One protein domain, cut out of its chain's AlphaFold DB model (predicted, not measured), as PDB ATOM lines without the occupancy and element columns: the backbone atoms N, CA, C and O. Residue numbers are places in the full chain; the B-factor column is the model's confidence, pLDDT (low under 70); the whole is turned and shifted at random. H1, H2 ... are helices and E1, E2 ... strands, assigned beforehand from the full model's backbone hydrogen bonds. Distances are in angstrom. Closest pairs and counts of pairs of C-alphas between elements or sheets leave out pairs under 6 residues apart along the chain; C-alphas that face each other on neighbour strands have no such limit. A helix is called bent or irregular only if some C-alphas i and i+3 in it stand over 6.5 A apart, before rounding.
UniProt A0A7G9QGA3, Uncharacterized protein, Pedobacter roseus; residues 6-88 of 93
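Overview. This is residues 6 to 88 of the 93 residues of an uncharacterized protein of Pedobacter roseus (UniProt A0A7G9QGA3). Two helices, H1 and the longer H2, meet as a V near the start of H1 and the later part of H2, and the V opens toward a small flat hairpin of two strands, E1 and E2, at the other end of a loose rod. The turn of the hairpin, residues 35 to 41, points toward the helices, and the long link after E2 folds back to H2, with residues 50 to 56 sticking out at the strand end. The printed part has 83 residues, with two named helices and two named strands in the order H1, E1, E2, H2; the sheet is E1 - E2, antiparallel, and the class is mostly helix. The whole is loose, with a radius of gyration of the C-alphas of 16.7 A, and spans 56 by 24 by 12 A.

Arrangement. The sheet has strand E1, residues 32 to 34, and strand E2, residues 42 to 45, antiparallel at 169 degrees between their directions. They form a hairpin, and the C-alphas of Phe 32 and Thr 45 face each other at 4.3 A. N 33 and O 44 are within hydrogen-bond range at 2.8 A, as are N 44 and O 33 at 2.9 A. Short antiparallel pairings add residues 24 to 25 beside residues 33 to 34 of E1, and residues 60 to 61 beside residues 42 to 43 of E2. Helix H1, residues 6 to 22, is apart from E2, and helix H2, residues 63 to 88, is apart from E1. H1 and H2 touch, H2 with residues 73 to 84 alone; the closest C-alphas, those of Thr 8 and Ile 77, are 5.5 A apart. They run opposite ways at a steep tilt of 45 degrees. In H1 and H2 every O i to N i+4 pair is within hydrogen-bond range.

Along the chain. E1 is 6.2 A long and E2 9.8 A; E2 begins with C-alpha 42 at (59.755, 23.526, -147.925). H2 is 36.0 A long and ends with C-alpha 88 at (73.996, -8.916, -143.016). H2 is neither bent nor irregular, but only just: C-alphas 85 and 88 are 6.1 A apart. H1 is 24.6 A long and begins with C-alpha 6 at (70.258, 0.058, -136.550).

Size, cuts and confidence. The two C-alphas farthest apart, those of Ser 52 and Leu 88, are 57.4 A apart. The printed part has no cut. The link from E2 to H2, 17 residues, is long; those from H1 to E1 and from E1 to E2 are short. Residues 50 to 56 stand free. The mean pLDDT of the printed part is 72.5, and residues 24 to 61 are under 70.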
ATOM      1  N   LYS A   6      68.961  -0.305-135.941       84.75
ATOM      2  CA  LYS A   6      70.258   0.058-136.550       84.75
ATOM      3  C   LYS A   6      70.164   0.423-138.045       84.75
ATOM      4  O   LYS A   6      70.569   1.529-138.392       84.75
ATOM      5  N   PRO A   7      69.624  -0.432-138.940       84.19
ATOM      6  CA  PRO A   7      69.502  -0.074-140.354       84.19
ATOM      7  C   PRO A   7      68.481   1.041-140.595       84.19
ATOM      8  O   PRO A   7      68.629   1.780-141.559       84.19
ATOM      9  N   THR A   8      67.481   1.200-139.724       85.25
ATOM     10  CA  THR A   8      66.529   2.317-139.816       85.25
ATOM     11  C   THR A   8      67.211   3.649-139.502       85.25
ATOM     12  O   THR A   8      67.070   4.593-140.269       85.25
ATOM     13  N   LEU A   9      68.018   3.715-138.437       86.94
ATOM     14  CA  LEU A   9      68.830   4.897-138.126       86.94
ATOM     15  C   LEU A   9      69.837   5.205-139.239       86.94
ATOM     16  O   LEU A   9      70.003   6.365-139.596       86.94
ATOM     17  N   LEU A  10      70.463   4.178-139.823       86.81
ATOM     18  CA  LEU A  10      71.366   4.355-140.961       86.81
ATOM     19  C   LEU A  10      70.634   4.920-142.185       86.81
ATOM     20  O   LEU A  10      71.136   5.846-142.816       86.81
ATOM     21  N   ALA A  11      69.443   4.401-142.496       83.38
ATOM     22  CA  ALA A  11      68.622   4.905-143.592       83.38
ATOM     23  C   ALA A  11      68.254   6.381-143.377       83.38
ATOM     24  O   ALA A  11      68.412   7.175-144.296       83.38
ATOM     25  N   ILE A  12      67.842   6.755-142.160       84.75
ATOM     26  CA  ILE A  12      67.534   8.147-141.795       84.75
ATOM     27  C   ILE A  12      68.780   9.035-141.917       84.75
ATOM     28  O   ILE A  12      68.697  10.132-142.456       84.75
ATOM     29  N   ALA A  13      69.946   8.573-141.460       86.56
ATOM     30  CA  ALA A  13      71.184   9.343-141.557       86.56
ATOM     31  C   ALA A  13      71.586   9.602-143.019       86.56
ATOM     32  O   ALA A  13      71.884  10.737-143.381       86.56
ATOM     33  N   VAL A  14      71.538   8.573-143.874       85.81
ATOM     34  CA  VAL A  14      71.791   8.709-145.320       85.81
ATOM     35  C   VAL A  14      70.788   9.671-145.952       85.81
ATOM     36  O   VAL A  14      71.174  10.528-146.742       85.81
ATOM     37  N   PHE A  15      69.519   9.565-145.569       81.75
ATOM     38  CA  PHE A  15      68.447  10.432-146.042       81.75
ATOM     39  C   PHE A  15      68.726  11.909-145.722       81.75
ATOM     40  O   PHE A  15      68.685  12.734-146.627       81.75
ATOM     41  N   ILE A  16      69.115  12.225-144.480       82.81
ATOM     42  CA  ILE A  16      69.486  13.588-144.059       82.81
ATOM     43  C   ILE A  16      70.699  14.108-144.842       82.81
ATOM     44  O   ILE A  16      70.693  15.248-145.297       82.81
ATOM     45  N   VAL A  17      71.740  13.287-145.018       85.00
ATOM     46  CA  VAL A  17      72.952  13.692-145.753       85.00
ATOM     47  C   VAL A  17      72.629  14.024-147.208       85.00
ATOM     48  O   VAL A  17      73.085  15.048-147.711       85.00
ATOM     49  N   ILE A  18      71.813  13.202-147.871       82.31
ATOM     50  CA  ILE A  18      71.351  13.471-149.239       82.31
ATOM     51  C   ILE A  18      70.577  14.792-149.274       82.31
ATOM     52  O   ILE A  18      70.878  15.634-150.116       82.31
ATOM     53  N   THR A  19      69.665  15.032-148.325       79.94
ATOM     54  CA  THR A  19      68.958  16.317-148.243       79.94
ATOM     55  C   THR A  19      69.914  17.494-148.166       79.94
ATOM     56  O   THR A  19      69.742  18.454-148.910       79.94
ATOM     57  N   LEU A  20      70.935  17.433-147.310       79.00
ATOM     58  CA  LEU A  20      71.898  18.525-147.167       79.00
ATOM     59  C   LEU A  20      72.698  18.770-148.454       79.00
ATOM     60  O   LEU A  20      72.888  19.922-148.821       79.00
ATOM     61  N   ILE A  21      73.116  17.710-149.156       81.06
ATOM     62  CA  ILE A  21      73.866  17.818-150.422       81.06
ATOM     63  C   ILE A  21      73.032  18.492-151.517       81.06
ATOM     64  O   ILE A  21      73.562  19.287-152.288       81.06
ATOM     65  N   TYR A  22      71.744  18.163-151.602       73.81
ATOM     66  CA  TYR A  22      70.847  18.684-152.636       73.81
ATOM     67  C   TYR A  22      70.089  19.949-152.213       73.81
ATOM     68  O   TYR A  22      69.279  20.453-152.991       73.81
ATOM     69  N   SER A  23      70.302  20.445-150.992       73.31
ATOM     70  CA  SER A  23      69.711  21.706-150.542       73.31
ATOM     71  C   SER A  23      70.472  22.877-151.146       73.31
ATOM     72  O   SER A  23      71.702  22.909-151.122       73.31
ATOM     73  N   THR A  24      69.736  23.852-151.668       69.19
ATOM     74  CA  THR A  24      70.302  25.063-152.266       69.19
ATOM     75  C   THR A  24      69.908  26.269-151.424       69.19
ATOM     76  O   THR A  24      68.722  26.516-151.188       69.19
ATOM     77  N   PHE A  25      70.912  27.021-150.978       69.31
ATOM     78  CA  PHE A  25      70.761  28.208-150.137       69.31
ATOM     79  C   PHE A  25      71.237  29.431-150.924       69.31
ATOM     80  O   PHE A  25      72.380  29.859-150.789       69.31
ATOM     81  N   GLU A  26      70.382  29.954-151.798       59.84
ATOM     82  CA  GLU A  26      70.662  31.173-152.559       59.84
ATOM     83  C   GLU A  26      69.835  32.318-151.966       59.84
ATOM     84  O   GLU A  26      68.647  32.431-152.254       59.84
ATOM     85  N   ALA A  27      70.423  33.166-151.115       54.88
ATOM     86  CA  ALA A  27      69.754  34.383-150.647       54.88
ATOM     87  C   ALA A  27      70.748  35.503-150.290       54.88
ATOM     88  O   ALA A  27      71.413  35.435-149.263       54.88
ATOM     89  N   GLU A  28      70.784  36.567-151.106       52.38
ATOM     90  CA  GLU A  28      71.302  37.890-150.691       52.38
ATOM     91  C   GLU A  28      70.429  39.088-151.139       52.38
ATOM     92  O   GLU A  28      70.564  40.166-150.573       52.38
ATOM     93  N   SER A  29      69.492  38.948-152.092       47.91
ATOM     94  CA  SER A  29      68.595  40.066-152.471       47.91
ATOM     95  C   SER A  29      67.294  39.636-153.168       47.91
ATOM     96  O   SER A  29      66.249  40.205-152.870       47.91
ATOM     97  N   ASP A  30      67.328  38.607-154.030       52.94
ATOM     98  CA  ASP A  30      66.169  38.137-154.831       52.94
ATOM     99  C   ASP A  30      66.046  36.593-154.887       52.94
ATOM    100  O   ASP A  30      65.388  36.028-155.758       52.94
ATOM    101  N   GLY A  31      66.734  35.888-153.985       53.62
ATOM    102  CA  GLY A  31      66.912  34.435-154.057       53.62
ATOM    103  C   GLY A  31      65.813  33.601-153.386       53.62
ATOM    104  O   GLY A  31      64.984  34.099-152.614       53.62
ATOM    105  N   PHE A  32      65.815  32.298-153.681       57.97
ATOM    106  CA  PHE A  32      64.981  31.295-153.021       57.97
ATOM    107  C   PHE A  32      65.858  30.268-152.295       57.97
ATOM    108  O   PHE A  32      66.812  29.724-152.845       57.97
ATOM    109  N   THR A  33      65.488  29.945-151.059       61.91
ATOM    110  CA  THR A  33      66.022  28.789-150.341       61.91
ATOM    111  C   THR A  33      65.135  27.586-150.632       61.91
ATOM    112  O   THR A  33      63.929  27.587-150.360       61.91
ATOM    113  N   LEU A  34      65.735  26.537-151.187       64.75
ATOM    114  CA  LEU A  34      65.067  25.271-151.445       64.75
ATOM    115  C   LEU A  34      65.709  24.203-150.571       64.75
ATOM    116  O   LEU A  34      66.890  23.882-150.713       64.75
ATOM    117  N   ILE A  35      64.905  23.630-149.678       65.12
ATOM    118  CA  ILE A  35      65.325  22.444-148.941       65.12
ATOM    119  C   ILE A  35      65.211  21.265-149.917       65.12
ATOM    120  O   ILE A  35      64.157  21.012-150.500       65.12
ATOM    121  N   GLY A  36      66.352  20.638-150.197       58.97
ATOM    122  CA  GLY A  36      66.537  19.676-151.282       58.97
ATOM    123  C   GLY A  36      65.840  18.342-151.058       58.97
ATOM    124  O   GLY A  36      65.232  18.099-150.020       58.97
ATOM    125  N   PHE A  37      65.959  17.440-152.035       57.25
ATOM    126  CA  PHE A  37      65.372  16.103-151.958       57.25
ATOM    127  C   PHE A  37      65.997  15.277-150.837       57.25
ATOM    128  O   PHE A  37      67.222  15.227-150.737       57.25
ATOM    129  N   PRO A  38      65.209  14.527-150.059       57.81
ATOM    130  CA  PRO A  38      63.740  14.388-150.078       57.81
ATOM    131  C   PRO A  38      63.035  15.213-148.982       57.81
ATOM    132  O   PRO A  38      62.242  14.683-148.221       57.81
ATOM    133  N   LEU A  39      63.348  16.497-148.829       65.88
ATOM    134  CA  LEU A  39      62.559  17.454-148.039       65.88
ATOM    135  C   LEU A  39      62.139  18.639-148.933       65.88
ATOM    136  O   LEU A  39      62.198  19.801-148.537       65.88
ATOM    137  N   THR A  40      61.681  18.326-150.149       65.25
ATOM    138  CA  THR A  40      61.267  19.274-151.205       65.25
ATOM    139  C   THR A  40      59.967  20.023-150.904       65.25
ATOM    140  O   THR A  40      59.505  20.843-151.706       65.25
ATOM    141  N   PHE A  41      59.338  19.730-149.768       61.44
ATOM    142  CA  PHE A  41      58.095  20.352-149.326       61.44
ATOM    143  C   PHE A  41      58.261  21.773-148.790       61.44
ATOM    144  O   PHE A  41      57.266  22.486-148.709       61.44
ATOM    145  N   ASN A  42      59.480  22.191-148.446       61.81
ATOM    146  CA  ASN A  42      59.755  23.526-147.925       61.81
ATOM    147  C   ASN A  42      60.536  24.352-148.952       61.81
ATOM    148  O   ASN A  42      61.750  24.191-149.110       61.81
ATOM    149  N   LYS A  43      59.831  25.263-149.630       62.97
ATOM    150  CA  LYS A  43      60.435  26.352-150.404       62.97
ATOM    151  C   LYS A  43      60.212  27.667-149.665       62.97
ATOM    152  O   LYS A  43      59.073  28.020-149.358       62.97
ATOM    153  N   TYR A  44      61.301  28.374-149.393       58.59
ATOM    154  CA  TYR A  44      61.290  29.705-148.800       58.59
ATOM    155  C   TYR A  44      61.807  30.689-149.842       58.59
ATOM    156  O   TYR A  44      62.990  30.703-150.161       58.59
ATOM    157  N   THR A  45      60.925  31.503-150.409       54.91
ATOM    158  CA  THR A  45      61.341  32.662-151.203       54.91
ATOM    159  C   THR A  45      61.477  33.838-150.240       54.91
ATOM    160  O   THR A  45      60.467  34.360-149.776       54.91
ATOM    161  N   GLU A  46      62.705  34.216-149.885       53.44
ATOM    162  CA  GLU A  46      62.969  35.391-149.030       53.44
ATOM    163  C   GLU A  46      63.109  36.693-149.848       53.44
ATOM    164  O   GLU A  46      63.262  37.772-149.280       53.44
ATOM    165  N   GLY A  47      63.035  36.608-151.181       53.16
ATOM    166  CA  GLY A  47      63.101  37.760-152.079       53.16
ATOM    167  C   GLY A  47      61.852  38.649-152.058       53.16
ATOM    168  O   GLY A  47      60.749  38.217-151.711       53.16
ATOM    169  N   LYS A  48      62.025  39.909-152.481       53.38
ATOM    170  CA  LYS A  48      60.926  40.856-152.713       53.38
ATOM    171  C   LYS A  48      60.047  40.341-153.850       53.38
ATOM    172  O   LYS A  48      60.343  40.554-155.020       53.38
ATOM    173  N   ILE A  49      58.964  39.661-153.508       60.25
ATOM    174  CA  ILE A  49      57.935  39.303-154.482       60.25
ATOM    175  C   ILE A  49      57.153  40.571-154.814       60.25
ATOM    176  O   ILE A  49      56.675  41.258-153.906       60.25
ATOM    177  N   ASP A  50      57.048  40.889-156.105       63.84
ATOM    178  CA  ASP A  50      56.176  41.960-156.581       63.84
ATOM    179  C   ASP A  50      54.750  41.691-156.063       63.84
ATOM    180  O   ASP A  50      54.263  40.562-156.191       63.84
ATOM    181  N   PRO A  51      54.059  42.666-155.443       62.84
ATOM    182  CA  PRO A  51      52.697  42.482-154.960       62.84
ATOM    183  C   PRO A  51      51.712  41.895-155.983       62.84
ATOM    184  O   PRO A  51      50.738  41.257-155.580       62.84
ATOM    185  N   SER A  52      51.956  42.072-157.288       66.50
ATOM    186  CA  SER A  52      51.168  41.442-158.360       66.50
ATOM    187  C   SER A  52      51.343  39.922-158.455       66.50
ATOM    188  O   SER A  52      50.430  39.229-158.904       66.50
ATOM    189  N   ASP A  53      52.479  39.404-157.995       58.72
ATOM    190  CA  ASP A  53      52.942  38.032-158.218       58.72
ATOM    191  C   ASP A  53      52.888  37.183-156.937       58.72
ATOM    192  O   ASP A  53      53.288  36.017-156.929       58.72
ATOM    193  N   ILE A  54      52.320  37.721-155.850       58.69
ATOM    194  CA  ILE A  54      52.122  37.013-154.571       58.69
ATOM    195  C   ILE A  54      51.345  35.699-154.767       58.69
ATOM    196  O   ILE A  54      51.604  34.721-154.072       58.69
ATOM    197  N   GLY A  55      50.427  35.639-155.740       55.09
ATOM    198  CA  GLY A  55      49.691  34.413-156.082       55.09
ATOM    199  C   GLY A  55      50.522  33.339-156.799       55.09
ATOM    200  O   GLY A  55      50.101  32.185-156.855       55.09
ATOM    201  N   LEU A  56      51.687  33.705-157.342       54.75
ATOM    202  CA  LEU A  56      52.648  32.816-158.010       54.75
ATOM    203  C   LEU A  56      53.808  32.425-157.085       54.75
ATOM    204  O   LEU A  56      54.493  31.427-157.322       54.75
ATOM    205  N   ALA A  57      54.019  33.190-156.014       54.06
ATOM    206  CA  ALA A  57      54.977  32.863-154.980       54.06
ATOM    207  C   ALA A  57      54.493  31.660-154.162       54.06
ATOM    208  O   ALA A  57      53.657  31.764-153.266       54.06
ATOM    209  N   HIS A  58      55.061  30.492-154.448       57.56
ATOM    210  CA  HIS A  58      54.897  29.301-153.620       57.56
ATOM    211  C   HIS A  58      55.737  29.424-152.337       57.56
ATOM    212  O   HIS A  58      56.712  28.696-152.149       57.56
ATOM    213  N   ILE A  59      55.364  30.363-151.464       59.75
ATOM    214  CA  ILE A  59      55.864  30.444-150.091       59.75
ATOM    215  C   ILE A  59      55.099  29.400-149.276       59.75
ATOM    216  O   ILE A  59      53.899  29.546-149.044       59.75
ATOM    217  N   GLY A  60      55.784  28.355-148.823       63.75
ATOM    218  CA  GLY A  60      55.245  27.458-147.802       63.75
ATOM    219  C   GLY A  60      55.179  25.981-148.169       63.75
ATOM    220  O   GLY A  60      55.710  25.516-149.178       63.75
ATOM    221  N   PHE A  61      54.552  25.239-147.257       69.62
ATOM    222  CA  PHE A  61      54.521  23.783-147.241       69.62
ATOM    223  C   PHE A  61      53.751  23.213-148.439       69.62
ATOM    224  O   PHE A  61      52.546  23.422-148.581       69.62
ATOM    225  N   ASN A  62      54.431  22.433-149.279       75.06
ATOM    226  CA  ASN A  62      53.806  21.689-150.367       75.06
ATOM    227  C   ASN A  62      53.472  20.257-149.918       75.06
ATOM    228  O   ASN A  62      54.346  19.394-149.840       75.06
ATOM    229  N   THR A  63      52.185  19.992-149.672       75.25
ATOM    230  CA  THR A  63      51.687  18.684-149.214       75.25
ATOM    231  C   THR A  63      51.989  17.545-150.187       75.25
ATOM    232  O   THR A  63      52.340  16.452-149.749       75.25
ATOM    233  N   SER A  64      51.885  17.772-151.500       77.31
ATOM    234  CA  SER A  64      52.167  16.737-152.504       77.31
ATOM    235  C   SER A  64      53.636  16.319-152.471       77.31
ATOM    236  O   SER A  64      53.939  15.127-152.466       77.31
ATOM    237  N   ASN A  65      54.538  17.297-152.369       75.44
ATOM    238  CA  ASN A  65      55.971  17.048-152.223       75.44
ATOM    239  C   ASN A  65      56.280  16.349-150.897       75.44
ATOM    240  O   ASN A  65      57.030  15.381-150.881       75.44
ATOM    241  N   PHE A  66      55.634  16.757-149.801       79.06
ATOM    242  CA  PHE A  66      55.799  16.108-148.499       79.06
ATOM    243  C   PHE A  66      55.385  14.632-148.528       79.06
ATOM    244  O   PHE A  66      56.085  13.773-147.995       79.06
ATOM    245  N   LEU A  67      54.254  14.314-149.161       83.56
ATOM    246  CA  LEU A  67      53.790  12.931-149.294       83.56
ATOM    247  C   LEU A  67      54.743  12.092-150.151       83.56
ATOM    248  O   LEU A  67      55.004  10.936-149.816       83.56
ATOM    249  N   LEU A  68      55.282  12.670-151.227       83.31
ATOM    250  CA  LEU A  68      56.288  12.016-152.063       83.31
ATOM    251  C   LEU A  68      57.562  11.735-151.256       83.31
ATOM    252  O   LEU A  68      58.062  10.612-151.262       83.31
ATOM    253  N   ASP A  69      58.028  12.715-150.491       80.00
ATOM    254  CA  ASP A  69      59.191  12.615-149.613       80.00
ATOM    255  C   ASP A  69      59.015  11.536-148.524       80.00
ATOM    256  O   ASP A  69      59.911  10.720-148.286       80.00
ATOM    257  N   MET A  70      57.826  11.445-147.915       84.25
ATOM    258  CA  MET A  70      57.476  10.369-146.975       84.25
ATOM    259  C   MET A  70      57.466   8.991-147.641       84.25
ATOM    260  O   MET A  70      57.936   8.015-147.051       84.25
ATOM    261  N   LEU A  71      56.971   8.891-148.876       88.44
ATOM    262  CA  LEU A  71      56.988   7.641-149.633       88.44
ATOM    263  C   LEU A  71      58.427   7.200-149.924       88.44
ATOM    264  O   LEU A  71      58.768   6.036-149.706       88.44
ATOM    265  N   VAL A  72      59.292   8.124-150.344       85.75
ATOM    266  CA  VAL A  72      60.720   7.854-150.566       85.75
ATOM    267  C   VAL A  72      61.391   7.381-149.276       85.75
ATOM    268  O   VAL A  72      62.132   6.395-149.304       85.75
ATOM    269  N   LEU A  73      61.106   8.018-148.135       84.38
ATOM    270  CA  LEU A  73      61.642   7.605-146.834       84.38
ATOM    271  C   LEU A  73      61.251   6.167-146.490       84.38
ATOM    272  O   LEU A  73      62.099   5.371-146.077       84.38
ATOM    273  N   LEU A  74      59.982   5.809-146.691       88.25
ATOM    274  CA  LEU A  74      59.492   4.451-146.457       88.25
ATOM    275  C   LEU A  74      60.208   3.431-147.350       88.25
ATOM    276  O   LEU A  74      60.606   2.371-146.860       88.25
ATOM    277  N   VAL A  75      60.427   3.755-148.628       88.69
ATOM    278  CA  VAL A  75      61.184   2.908-149.565       88.69
ATOM    279  C   VAL A  75      62.629   2.727-149.096       88.69
ATOM    280  O   VAL A  75      63.128   1.600-149.093       88.69
ATOM    281  N   PHE A  76      63.286   3.792-148.630       85.00
ATOM    282  CA  PHE A  76      64.637   3.726-148.066       85.00
ATOM    283  C   PHE A  76      64.694   2.824-146.831       85.00
ATOM    284  O   PHE A  76      65.484   1.879-146.788       85.00
ATOM    285  N   ILE A  77      63.827   3.057-145.843       88.44
ATOM    286  CA  ILE A  77      63.769   2.244-144.621       88.44
ATOM    287  C   ILE A  77      63.526   0.775-144.973       88.44
ATOM    288  O   ILE A  77      64.198  -0.111-144.435       88.44
ATOM    289  N   TRP A  78      62.594   0.505-145.886       89.44
ATOM    290  CA  TRP A  78      62.291  -0.846-146.339       89.44
ATOM    291  C   TRP A  78      63.494  -1.502-147.029       89.44
ATOM    292  O   TRP A  78      63.864  -2.618-146.660       89.44
ATOM    293  N   GLY A  79      64.152  -0.802-147.957       87.75
ATOM    294  CA  GLY A  79      65.325  -1.287-148.688       87.75
ATOM    295  C   GLY A  79      66.504  -1.607-147.767       87.75
ATOM    296  O   GLY A  79      67.054  -2.708-147.822       87.75
ATOM    297  N   PHE A  80      66.838  -0.703-146.843       87.00
ATOM    298  CA  PHE A  80      67.899  -0.930-145.855       87.00
ATOM    299  C   PHE A  80      67.579  -2.105-144.923       87.00
ATOM    300  O   PHE A  80      68.441  -2.949-144.670       87.00
ATOM    301  N   ASN A  81      66.335  -2.219-144.444       88.00
ATOM    302  CA  ASN A  81      65.918  -3.358-143.620       88.00
ATOM    303  C   ASN A  81      65.942  -4.681-144.403       88.00
ATOM    304  O   ASN A  81      66.318  -5.719-143.847       88.00
ATOM    305  N   PHE A  82      65.573  -4.667-145.685       87.88
ATOM    306  CA  PHE A  82      65.643  -5.836-146.557       87.88
ATOM    307  C   PHE A  82      67.088  -6.296-146.766       87.88
ATOM    308  O   PHE A  82      67.384  -7.474-146.551       87.88
ATOM    309  N   ILE A  83      67.993  -5.374-147.111       87.62
ATOM    310  CA  ILE A  83      69.423  -5.664-147.289       87.62
ATOM    311  C   ILE A  83      70.015  -6.210-145.989       87.62
ATOM    312  O   ILE A  83      70.666  -7.258-145.994       87.62
ATOM    313  N   TRP A  84      69.714  -5.568-144.857       85.94
ATOM    314  CA  TRP A  84      70.170  -6.016-143.546       85.94
ATOM    315  C   TRP A  84      69.706  -7.441-143.237       85.94
ATOM    316  O   TRP A  84      70.509  -8.291-142.856       85.94
ATOM    317  N   LYS A  85      68.420  -7.742-143.439       84.62
ATOM    318  CA  LYS A  85      67.869  -9.080-143.184       84.62
ATOM    319  C   LYS A  85      68.458 -10.137-144.122       84.62
ATOM    320  O   LYS A  85      68.738 -11.244-143.671       84.62
ATOM    321  N   LYS A  86      68.589  -9.824-145.413       84.56
ATOM    322  CA  LYS A  86      68.960 -10.795-146.450       84.56
ATOM    323  C   LYS A  86      70.455 -11.108-146.461       84.56
ATOM    324  O   LYS A  86      70.808 -12.268-146.658       84.56
ATOM    325  N   TYR A  87      71.303 -10.105-146.232       83.56
ATOM    326  CA  TYR A  87      72.751 -10.229-146.414       83.56
ATOM    327  C   TYR A  87      73.537 -10.122-145.106       83.56
ATOM    328  O   TYR A  87      74.434 -10.926-144.881       83.56
ATOM    329  N   LEU A  88      73.186  -9.192-144.213       78.25
ATOM    330  CA  LEU A  88      73.996  -8.916-143.016       78.25
ATOM    331  C   LEU A  88      73.623  -9.810-141.829       78.25
ATOM    332  O   LEU A  88      74.493 -10.385-141.183       78.25
TER     333      LEU A  88